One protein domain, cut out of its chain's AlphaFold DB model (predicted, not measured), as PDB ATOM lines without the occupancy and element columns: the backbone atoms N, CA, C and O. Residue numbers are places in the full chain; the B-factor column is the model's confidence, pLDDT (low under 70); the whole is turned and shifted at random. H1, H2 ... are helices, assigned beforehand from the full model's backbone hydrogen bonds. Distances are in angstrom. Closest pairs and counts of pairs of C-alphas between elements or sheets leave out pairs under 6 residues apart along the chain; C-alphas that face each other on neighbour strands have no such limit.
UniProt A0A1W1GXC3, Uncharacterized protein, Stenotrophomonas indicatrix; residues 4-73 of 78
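What this domain is: This is residues 4 to 73 of the 78 residues of an uncharacterized protein of Stenotrophomonas indicatrix (UniProt A0A1W1GXC3). The long helix H4 forms one side of the domain; H2 packs across it, H3 packs on H2 about perpendicular to it, and the short H1 meets H2 only at the corner by their link. Residues 59 to 73, with no named element, fold back along H4. The printed part has 70 residues with four named helices, H1 to H4 in chain order, and no named strand: all helix. It is compact, radius of gyration of the C-alphas 10.8 A, spanning 31 by 24 by 20 A.

How they stand to each other: H4, residues 41 to 58, touches H2, residues 10 to 20, at a steep tilt of 48 degrees, opposite ways; their closest C-alphas, Lys 46 and Thr 20, are 5.5 A apart. H3, residues 24 to 31, touches H2 about perpendicular, at 89 degrees; their closest C-alphas, Glu 24 and Ala 17, are 5.4 A apart. H4 and H3 are apart. In H2, H3 and H4 every O i to N i+4 pair is within hydrogen-bond range.

Where its parts are: H4 measures 25.6 A, ending at C-alpha 58 (-45.386, 79.435, 11.265). H2 measures 15.2 A, H3 10.5 A. H1, residues 4 to 7, begins at C-alpha 4 (-37.620, 94.185, 15.070).

The domain as a whole: The printed part has no cut and no long link. Residue 73 is under pLDDT 70.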
ATOM      1  N   LEU A   4     -38.653  94.639  14.144       86.69
ATOM      2  CA  LEU A   4     -37.620  94.185  15.070       86.69
ATOM      3  C   LEU A   4     -38.028  92.909  15.825       86.69
ATOM      4  O   LEU A   4     -37.243  91.968  15.897       86.69
ATOM      5  N   THR A   5     -39.262  92.860  16.330       88.56
ATOM      6  CA  THR A   5     -39.822  91.695  17.037       88.56
ATOM      7  C   THR A   5     -40.007  90.501  16.105       88.56
ATOM      8  O   THR A   5     -39.855  89.355  16.504       88.56
ATOM      9  N   PHE A   6     -40.306  90.743  14.832       86.56
ATOM     10  CA  PHE A   6     -40.426  89.657  13.866       86.56
ATOM     11  C   PHE A   6     -39.068  89.040  13.523       86.56
ATOM     12  O   PHE A   6     -38.957  87.823  13.413       86.56
ATOM     13  N   ILE A   7     -38.021  89.861  13.377       87.00
ATOM     14  CA  ILE A   7     -36.667  89.378  13.063       87.00
ATOM     15  C   ILE A   7     -35.867  88.932  14.294       87.00
ATOM     16  O   ILE A   7     -34.730  88.486  14.131       87.00
ATOM     17  N   SER A   8     -36.402  89.082  15.511       88.31
ATOM     18  CA  SER A   8     -35.757  88.547  16.717       88.31
ATOM     19  C   SER A   8     -35.761  87.021  16.720       88.31
ATOM     20  O   SER A   8     -34.875  86.406  17.303       88.31
ATOM     21  N   ASP A   9     -36.736  86.418  16.041       88.38
ATOM     22  CA  ASP A   9     -36.737  84.998  15.730       88.38
ATOM     23  C   ASP A   9     -35.797  84.739  14.530       88.38
ATOM     24  O   ASP A   9     -36.038  85.245  13.421       88.38
ATOM     25  N   PRO A  10     -34.706  83.971  14.721       87.38
ATOM     26  CA  PRO A  10     -33.731  83.719  13.669       87.38
ATOM     27  C   PRO A  10     -34.319  82.944  12.482       87.38
ATOM     28  O   PRO A  10     -33.858  83.135  11.353       87.38
ATOM     29  N   GLU A  11     -35.349  82.117  12.687       89.62
ATOM     30  CA  GLU A  11     -36.009  81.407  11.593       89.62
ATOM     31  C   GLU A  11     -36.821  82.375  10.728       89.62
ATOM     32  O   GLU A  11     -36.659  82.404   9.502       89.62
ATOM     33  N   ARG A  12     -37.632  83.231  11.361       89.56
ATOM     34  CA  ARG A  12     -38.419  84.262  10.662       89.56
ATOM     35  C   ARG A  12     -37.514  85.211   9.894       89.56
ATOM     36  O   ARG A  12     -37.773  85.495   8.726       89.56
ATOM     37  N   LYS A  13     -36.414  85.650  10.509       90.31
ATOM     38  CA  LYS A  13     -35.413  86.518   9.877       90.31
ATOM     39  C   LYS A  13     -34.794  85.874   8.636       90.31
ATOM     40  O   LYS A  13     -34.707  86.529   7.596       90.31
ATOM     41  N   ARG A  14     -34.392  84.600   8.720       90.31
ATOM     42  CA  ARG A  14     -33.791  83.870   7.593       90.31
ATOM     43  C   ARG A  14     -34.794  83.661   6.457       90.31
ATOM     44  O   ARG A  14     -34.453  83.902   5.300       90.31
ATOM     45  N   ARG A  15     -36.038  83.276   6.765       90.31
ATOM     46  CA  ARG A  15     -37.106  83.144   5.756       90.31
ATOM     47  C   ARG A  15     -37.434  84.486   5.104       90.31
ATOM     48  O   ARG A  15     -37.555  84.559   3.886       90.31
ATOM     49  N   LEU A  16     -37.513  85.557   5.894       90.12
ATOM     50  CA  LEU A  16     -37.776  86.904   5.392       90.12
ATOM     51  C   LEU A  16     -36.659  87.359   4.447       90.12
ATOM     52  O   LEU A  16     -36.946  87.870   3.369       90.12
ATOM     53  N   ALA A  17     -35.395  87.125   4.809       90.94
ATOM     54  CA  ALA A  17     -34.240  87.387   3.951       90.94
ATOM     55  C   ALA A  17     -34.328  86.625   2.618       90.94
ATOM     56  O   ALA A  17     -34.205  87.232   1.553       90.94
ATOM     57  N   ALA A  18     -34.631  85.325   2.672       90.75
ATOM     58  CA  ALA A  18     -34.774  84.487   1.485       90.75
ATOM     59  C   ALA A  18     -35.912  84.958   0.560       90.75
ATOM     60  O   ALA A  18     -35.695  85.130  -0.638       90.75
ATOM     61  N   LEU A  19     -37.098  85.238   1.107       90.25
ATOM     62  CA  LEU A  19     -38.271  85.666   0.331       90.25
ATOM     63  C   LEU A  19     -38.123  87.078  -0.244       90.25
ATOM     64  O   LEU A  19     -38.568  87.365  -1.354       90.25
ATOM     65  N   THR A  20     -37.497  87.983   0.506       88.94
ATOM     66  CA  THR A  20     -37.296  89.370   0.059       88.94
ATOM     67  C   THR A  20     -36.089  89.526  -0.865       88.94
ATOM     68  O   THR A  20     -35.944  90.577  -1.496       88.94
ATOM     69  N   GLY A  21     -35.229  88.505  -0.955       87.62
ATOM     70  CA  GLY A  21     -33.941  88.563  -1.648       87.62
ATOM     71  C   GLY A  21     -32.959  89.546  -1.002       87.62
ATOM     72  O   GLY A  21     -32.039  90.022  -1.661       87.62
ATOM     73  N   SER A  22     -33.188  89.911   0.263       88.19
ATOM     74  CA  SER A  22     -32.367  90.868   1.007       88.19
ATOM     75  C   SER A  22     -31.504  90.163   2.037       88.19
ATOM     76  O   SER A  22     -31.850  89.106   2.552       88.19
ATOM     77  N   SER A  23     -30.378  90.775   2.392       88.75
ATOM     78  CA  SER A  23     -29.513  90.235   3.436       88.75
ATOM     79  C   SER A  23     -30.155  90.392   4.814       88.75
ATOM     80  O   SER A  23     -30.709  91.441   5.143       88.75
ATOM     81  N   GLU A  24     -29.973  89.390   5.669       89.06
ATOM     82  CA  GLU A  24     -30.384  89.419   7.075       89.06
ATOM     83  C   GLU A  24     -29.935  90.688   7.823       89.06
ATOM     84  O   GLU A  24     -30.703  91.282   8.580       89.06
ATOM     85  N   GLY A  25     -28.690  91.123   7.599       88.06
ATOM     86  CA  GLY A  25     -28.153  92.348   8.197       88.06
ATOM     87  C   GLY A  25     -28.807  93.620   7.654       88.06
ATOM     88  O   GLY A  25     -28.963  94.590   8.389       88.06
ATOM     89  N   TYR A  26     -29.238  93.620   6.391       86.88
ATOM     90  CA  TYR A  26     -29.938  94.759   5.798       86.88
ATOM     91  C   TYR A  26     -31.350  94.899   6.377       86.88
ATOM     92  O   TYR A  26     -31.751  95.994   6.759       86.88
ATOM     93  N   LEU A  27     -32.067  93.782   6.535       86.31
ATOM     94  CA  LEU A  27     -33.366  93.762   7.212       86.31
ATOM     95  C   LEU A  27     -33.252  94.260   8.657       86.31
ATOM     96  O   LEU A  27     -34.073  95.063   9.089       86.31
ATOM     97  N   TRP A  28     -32.195  93.864   9.370       89.06
ATOM     98  CA  TRP A  28     -31.921  94.368  10.716       89.06
ATOM     99  C   TRP A  28     -31.612  95.871  10.747       89.06
ATOM    100  O   TRP A  28     -32.137  96.582  11.602       89.06
ATOM    101  N   GLN A  29     -30.827  96.385   9.794       88.69
ATOM    102  CA  GLN A  29     -30.581  97.828   9.662       88.69
ATOM    103  C   GLN A  29     -31.884  98.602   9.433       88.69
ATOM    104  O   GLN A  29     -32.086  99.652  10.037       88.69
ATOM    105  N   CYS A  30     -32.777  98.078   8.589       86.50
ATOM    106  CA  CYS A  30     -34.093  98.663   8.357       86.50
ATOM    107  C   CYS A  30     -34.991  98.607   9.601       86.50
ATOM    108  O   CYS A  30     -35.680  99.579   9.888       86.50
ATOM    109  N   ALA A  31     -34.965  97.499  10.344       85.50
ATOM    110  CA  ALA A  31     -35.766  97.307  11.553       85.50
ATOM    111  C   ALA A  31     -35.341  98.210  12.712       85.50
ATOM    112  O   ALA A  31     -36.179  98.705  13.454       85.50
ATOM    113  N   THR A  32     -34.036  98.428  12.859       85.44
ATOM    114  CA  THR A  32     -33.459  99.270  13.917       85.44
ATOM    115  C   THR A  32     -33.403 100.750  13.546       85.44
ATOM    116  O   THR A  32     -32.965 101.564  14.354       85.44
ATOM    117  N   GLY A  33     -33.800 101.120  12.322       82.00
ATOM    118  CA  GLY A  33     -33.649 102.487  11.823       82.00
ATOM    119  C   GLY A  33     -32.183 102.929  11.742       82.00
ATOM    120  O   GLY A  33     -31.885 104.120  11.843       82.00
ATOM    121  N   TRP A  34     -31.252 101.986  11.570       84.06
ATOM    122  CA  TRP A  34     -29.815 102.243  11.594       84.06
ATOM    123  C   TRP A  34     -29.437 103.335  10.589       84.06
ATOM    124  O   TRP A  34     -29.574 103.154   9.378       84.06
ATOM    125  N   ARG A  35     -28.928 104.473  11.080       83.31
ATOM    126  CA  ARG A  35     -28.602 105.665  10.266       83.31
ATOM    127  C   ARG A  35     -29.774 106.164   9.405       83.31
ATOM    128  O   ARG A  35     -29.558 106.567   8.266       83.31
ATOM    129  N   ASN A  36     -31.009 106.105   9.911       79.12
ATOM    130  CA  ASN A  36     -32.220 106.429   9.147       79.12
ATOM    131  C   ASN A  36     -32.386 105.592   7.864       79.12
ATOM    132  O   ASN A  36     -33.079 106.007   6.930       79.12
ATOM    133  N   LYS A  37     -31.774 104.398   7.792       81.75
ATOM    134  CA  LYS A  37     -32.002 103.486   6.669       81.75
ATOM    135  C   LYS A  37     -33.435 102.988   6.699       81.75
ATOM    136  O   LYS A  37     -33.843 102.265   7.602       81.75
ATOM    137  N   LYS A  38     -34.169 103.318   5.644       81.00
ATOM    138  CA  LYS A  38     -35.505 102.796   5.386       81.00
ATOM    139  C   LYS A  38     -35.462 101.861   4.170       81.00
ATOM    140  O   LYS A  38     -34.725 102.146   3.223       81.00
ATOM    141  N   PRO A  39     -36.234 100.762   4.168       83.88
ATOM    142  CA  PRO A  39     -36.376  99.932   2.982       83.88
ATOM    143  C   PRO A  39     -37.026 100.742   1.851       83.88
ATOM    144  O   PRO A  39     -37.858 101.621   2.093       83.88
ATOM    145  N   SER A  40     -36.652 100.445   0.605       84.81
ATOM    146  CA  SER A  40     -37.277 101.050  -0.580       84.81
ATOM    147  C   SER A  40     -38.767 100.685  -0.679       84.81
ATOM    148  O   SER A  40     -39.221  99.748  -0.026       84.81
ATOM    149  N   HIS A  41     -39.549 101.394  -1.509       84.81
ATOM    150  CA  HIS A  41     -40.987 101.111  -1.708       84.81
ATOM    151  C   HIS A  41     -41.229  99.642  -2.074       84.81
ATOM    152  O   HIS A  41     -42.023  98.955  -1.437       84.81
ATOM    153  N   THR A  42     -40.482  99.145  -3.059       85.44
ATOM    154  CA  THR A  42     -40.585  97.761  -3.525       85.44
ATOM    155  C   THR A  42     -40.184  96.766  -2.443       85.44
ATOM    156  O   THR A  42     -40.846  95.745  -2.273       85.44
ATOM    157  N   LEU A  43     -39.119  97.055  -1.689       86.56
ATOM    158  CA  LEU A  43     -38.666  96.159  -0.634       86.56
ATOM    159  C   LEU A  43     -39.650  96.117   0.539       86.56
ATOM    160  O   LEU A  43     -39.937  95.040   1.038       86.56
ATOM    161  N   ALA A  44     -40.199  97.256   0.950       87.69
ATOM    162  CA  ALA A  44     -41.203  97.318   2.006       87.69
ATOM    163  C   ALA A  44     -42.447  96.475   1.662       87.69
ATOM    164  O   ALA A  44     -42.896  95.686   2.492       87.69
ATOM    165  N   ARG A  45     -42.930  96.541   0.411       87.56
ATOM    166  CA  ARG A  45     -43.994  95.646  -0.080       87.56
ATOM    167  C   ARG A  45     -43.597  94.174  -0.034       87.56
ATOM    168  O   ARG A  45     -44.372  93.353   0.446       87.56
ATOM    169  N   LYS A  46     -42.384  93.835  -0.482       89.94
ATOM    170  CA  LYS A  46     -41.869  92.459  -0.400       89.94
ATOM    171  C   LYS A  46     -41.792  91.958   1.040       89.94
ATOM    172  O   LYS A  46     -42.174  90.824   1.286       89.94
ATOM    173  N   ILE A  47     -41.323  92.786   1.977       89.25
ATOM    174  CA  ILE A  47     -41.251  92.448   3.405       89.25
ATOM    175  C   ILE A  47     -42.652  92.152   3.938       89.25
ATOM    176  O   ILE A  47     -42.832  91.147   4.617       89.25
ATOM    177  N   HIS A  48     -43.641  92.984   3.609       89.25
ATOM    178  CA  HIS A  48     -45.014  92.765   4.049       89.25
ATOM    179  C   HIS A  48     -45.590  91.444   3.509       89.25
ATOM    180  O   HIS A  48     -46.012  90.601   4.299       89.25
ATOM    181  N   LEU A  49     -45.515  91.207   2.195       90.19
ATOM    182  CA  LEU A  49     -45.995  89.962   1.579       90.19
ATOM    183  C   LEU A  49     -45.279  88.725   2.136       90.19
ATOM    184  O   LEU A  49     -45.919  87.741   2.495       90.19
ATOM    185  N   ALA A  50     -43.954  88.797   2.269       92.25
ATOM    186  CA  ALA A  50     -43.165  87.723   2.855       92.25
ATOM    187  C   ALA A  50     -43.536  87.475   4.323       92.25
ATOM    188  O   ALA A  50     -43.564  86.328   4.758       92.25
ATOM    189  N   SER A  51     -43.853  88.525   5.087       90.75
ATOM    190  CA  SER A  51     -44.301  88.370   6.470       90.75
ATOM    191  C   SER A  51     -45.641  87.653   6.567       90.75
ATOM    192  O   SER A  51     -45.761  86.769   7.401       90.75
ATOM    193  N   ILE A  52     -46.600  87.944   5.678       90.44
ATOM    194  CA  ILE A  52     -47.888  87.235   5.615       90.44
ATOM    195  C   ILE A  52     -47.668  85.747   5.317       90.44
ATOM    196  O   ILE A  52     -48.249  84.888   5.978       90.44
ATOM    197  N   GLU A  53     -46.798  85.436   4.357       91.00
ATOM    198  CA  GLU A  53     -46.482  84.055   3.976       91.00
ATOM    199  C   GLU A  53     -45.841  83.268   5.131       91.00
ATOM    200  O   GLU A  53     -46.224  82.133   5.437       91.00
ATOM    201  N   ILE A  54     -44.880  83.889   5.819       89.19
ATOM    202  CA  ILE A  54     -44.218  83.307   6.990       89.19
ATOM    203  C   ILE A  54     -45.219  83.129   8.131       89.19
ATOM    204  O   ILE A  54     -45.241  82.066   8.742       89.19
ATOM    205  N   SER A  55     -46.065  84.125   8.384       88.25
ATOM    206  CA  SER A  55     -47.134  84.073   9.380       88.25
ATOM    207  C   SER A  55     -48.101  82.929   9.153       88.25
ATOM    208  O   SER A  55     -48.456  82.234  10.098       88.25
ATOM    209  N   ARG A  56     -48.466  82.673   7.896       88.38
ATOM    210  CA  ARG A  56     -49.295  81.526   7.526       88.38
ATOM    211  C   ARG A  56     -48.574  80.192   7.727       88.38
ATOM    212  O   ARG A  56     -49.208  79.211   8.088       88.38
ATOM    213  N   SER A  57     -47.266  80.156   7.485       89.12
ATOM    214  CA  SER A  57     -46.455  78.936   7.592       89.12
ATOM    215  C   SER A  57     -46.062  78.576   9.027       89.12
ATOM    216  O   SER A  57     -45.868  77.404   9.326       89.12
ATOM    217  N   LEU A  58     -45.870  79.578   9.885       85.50
ATOM    218  CA  LEU A  58     -45.386  79.435  11.265       85.50
ATOM    219  C   LEU A  58     -46.463  79.769  12.310       85.50
ATOM    220  O   LEU A  58     -46.133  79.885  13.487       85.50
ATOM    221  N   GLU A  59     -47.709  79.984  11.877       85.75
ATOM    222  CA  GLU A  59     -48.843  80.396  12.720       85.75
ATOM    223  C   GLU A  59     -48.500  81.576  13.651       85.75
ATOM    224  O   GLU A  59     -48.809  81.581  14.842       85.75
ATOM    225  N   CYS A  60     -47.820  82.594  13.111       84.44
ATOM    226  CA  CYS A  60     -47.367  83.758  13.874       84.44
ATOM    227  C   CYS A  60     -47.988  85.066  13.370       84.44
ATOM    228  O   CYS A  60     -48.442  85.155  12.233       84.44
ATOM    229  N   GLU A  61     -48.001  86.111  14.201       86.25
ATOM    230  CA  GLU A  61     -48.564  87.399  13.788       86.25
ATOM    231  C   GLU A  61     -47.743  88.063  12.670       86.25
ATOM    232  O   GLU A  61     -46.512  88.145  12.777       86.25
ATOM    233  N   PRO A  62     -48.400  88.573  11.611       86.19
ATOM    234  CA  PRO A  62     -47.719  89.275  10.535       86.19
ATOM    235  C   PRO A  62     -47.232  90.654  10.974       86.19
ATOM    236  O   PRO A  62     -47.636  91.225  11.996       86.19
ATOM    237  N   LEU A  63     -46.346  91.215  10.156       86.12
ATOM    238  CA  LEU A  63     -45.858  92.567  10.364       86.12
ATOM    239  C   LEU A  63     -46.958  93.590  10.117       86.12
ATOM    240  O   LEU A  63     -47.649  93.557   9.098       86.12
ATOM    241  N   SER A  64     -47.057  94.550  11.031       83.12
ATOM    242  CA  SER A  64     -47.941  95.694  10.863       83.12
ATOM    243  C   SER A  64     -47.391  96.620   9.773       83.12
ATOM    244  O   SER A  64     -46.193  96.906   9.738       83.12
ATOM    245  N   LEU A  65     -48.263  97.135   8.901       80.44
ATOM    246  CA  LEU A  65     -47.883  98.097   7.853       80.44
ATOM    247  C   LEU A  65     -47.228  99.354   8.446       80.44
ATOM    248  O   LEU A  65     -46.241  99.862   7.918       80.44
ATOM    249  N   SER A  66     -47.717  99.795   9.608       78.44
ATOM    250  CA  SER A  66     -47.134 100.892  10.385       78.44
ATOM    251  C   SER A  66     -45.691 100.633  10.828       78.44
ATOM    252  O   SER A  66     -44.923 101.581  10.964       78.44
ATOM    253  N   ALA A  67     -45.297  99.370  11.005       78.69
ATOM    254  CA  ALA A  67     -43.939  98.990  11.378       78.69
ATOM    255  C   ALA A  67     -42.980  98.939  10.180       78.69
ATOM    256  O   ALA A  67     -41.763  99.040  10.341       78.69
ATOM    257  N   ILE A  68     -43.509  98.784   8.964       79.19
ATOM    258  CA  ILE A  68     -42.719  98.749   7.734       79.19
ATOM    259  C   ILE A  68     -42.989 100.031   6.958       79.19
ATOM    260  O   ILE A  68     -43.764 100.023   6.015       79.19
ATOM    261  N   ARG A  69     -42.290 101.128   7.265       75.31
ATOM    262  CA  ARG A  69     -42.350 102.350   6.433       75.31
ATOM    263  C   ARG A  69     -43.803 102.874   6.263       75.31
ATOM    264  O   ARG A  69     -44.333 102.846   5.157       75.31
ATOM    265  N   PRO A  70     -44.423 103.418   7.328       73.00
ATOM    266  CA  PRO A  70     -45.808 103.920   7.305       73.00
ATOM    267  C   PRO A  70     -46.069 104.918   6.165       73.00
ATOM    268  O   PRO A  70     -47.145 104.921   5.578       73.00
ATOM    269  N   ASP A  71     -45.034 105.682   5.796       76.19
ATOM    270  CA  ASP A  71     -45.015 106.684   4.724       76.19
ATOM    271  C   ASP A  71     -45.516 106.185   3.349       76.19
ATOM    272  O   ASP A  71     -45.869 106.999   2.503       76.19
ATOM    273  N   ILE A  72     -45.500 104.873   3.068       76.88
ATOM    274  CA  ILE A  72     -45.864 104.342   1.736       76.88
ATOM    275  C   ILE A  72     -47.264 103.747   1.652       76.88
ATOM    276  O   ILE A  72     -47.718 103.445   0.550       76.88
ATOM    277  N   TRP A  73     -47.917 103.550   2.792       69.12
ATOM    278  CA  TRP A  73     -49.223 102.898   2.878       69.12
ATOM    279  C   TRP A  73     -50.367 103.906   2.936       69.12
ATOM    280  O   TRP A  73     -51.518 103.512   3.062       69.12
TER     281      TRP A  73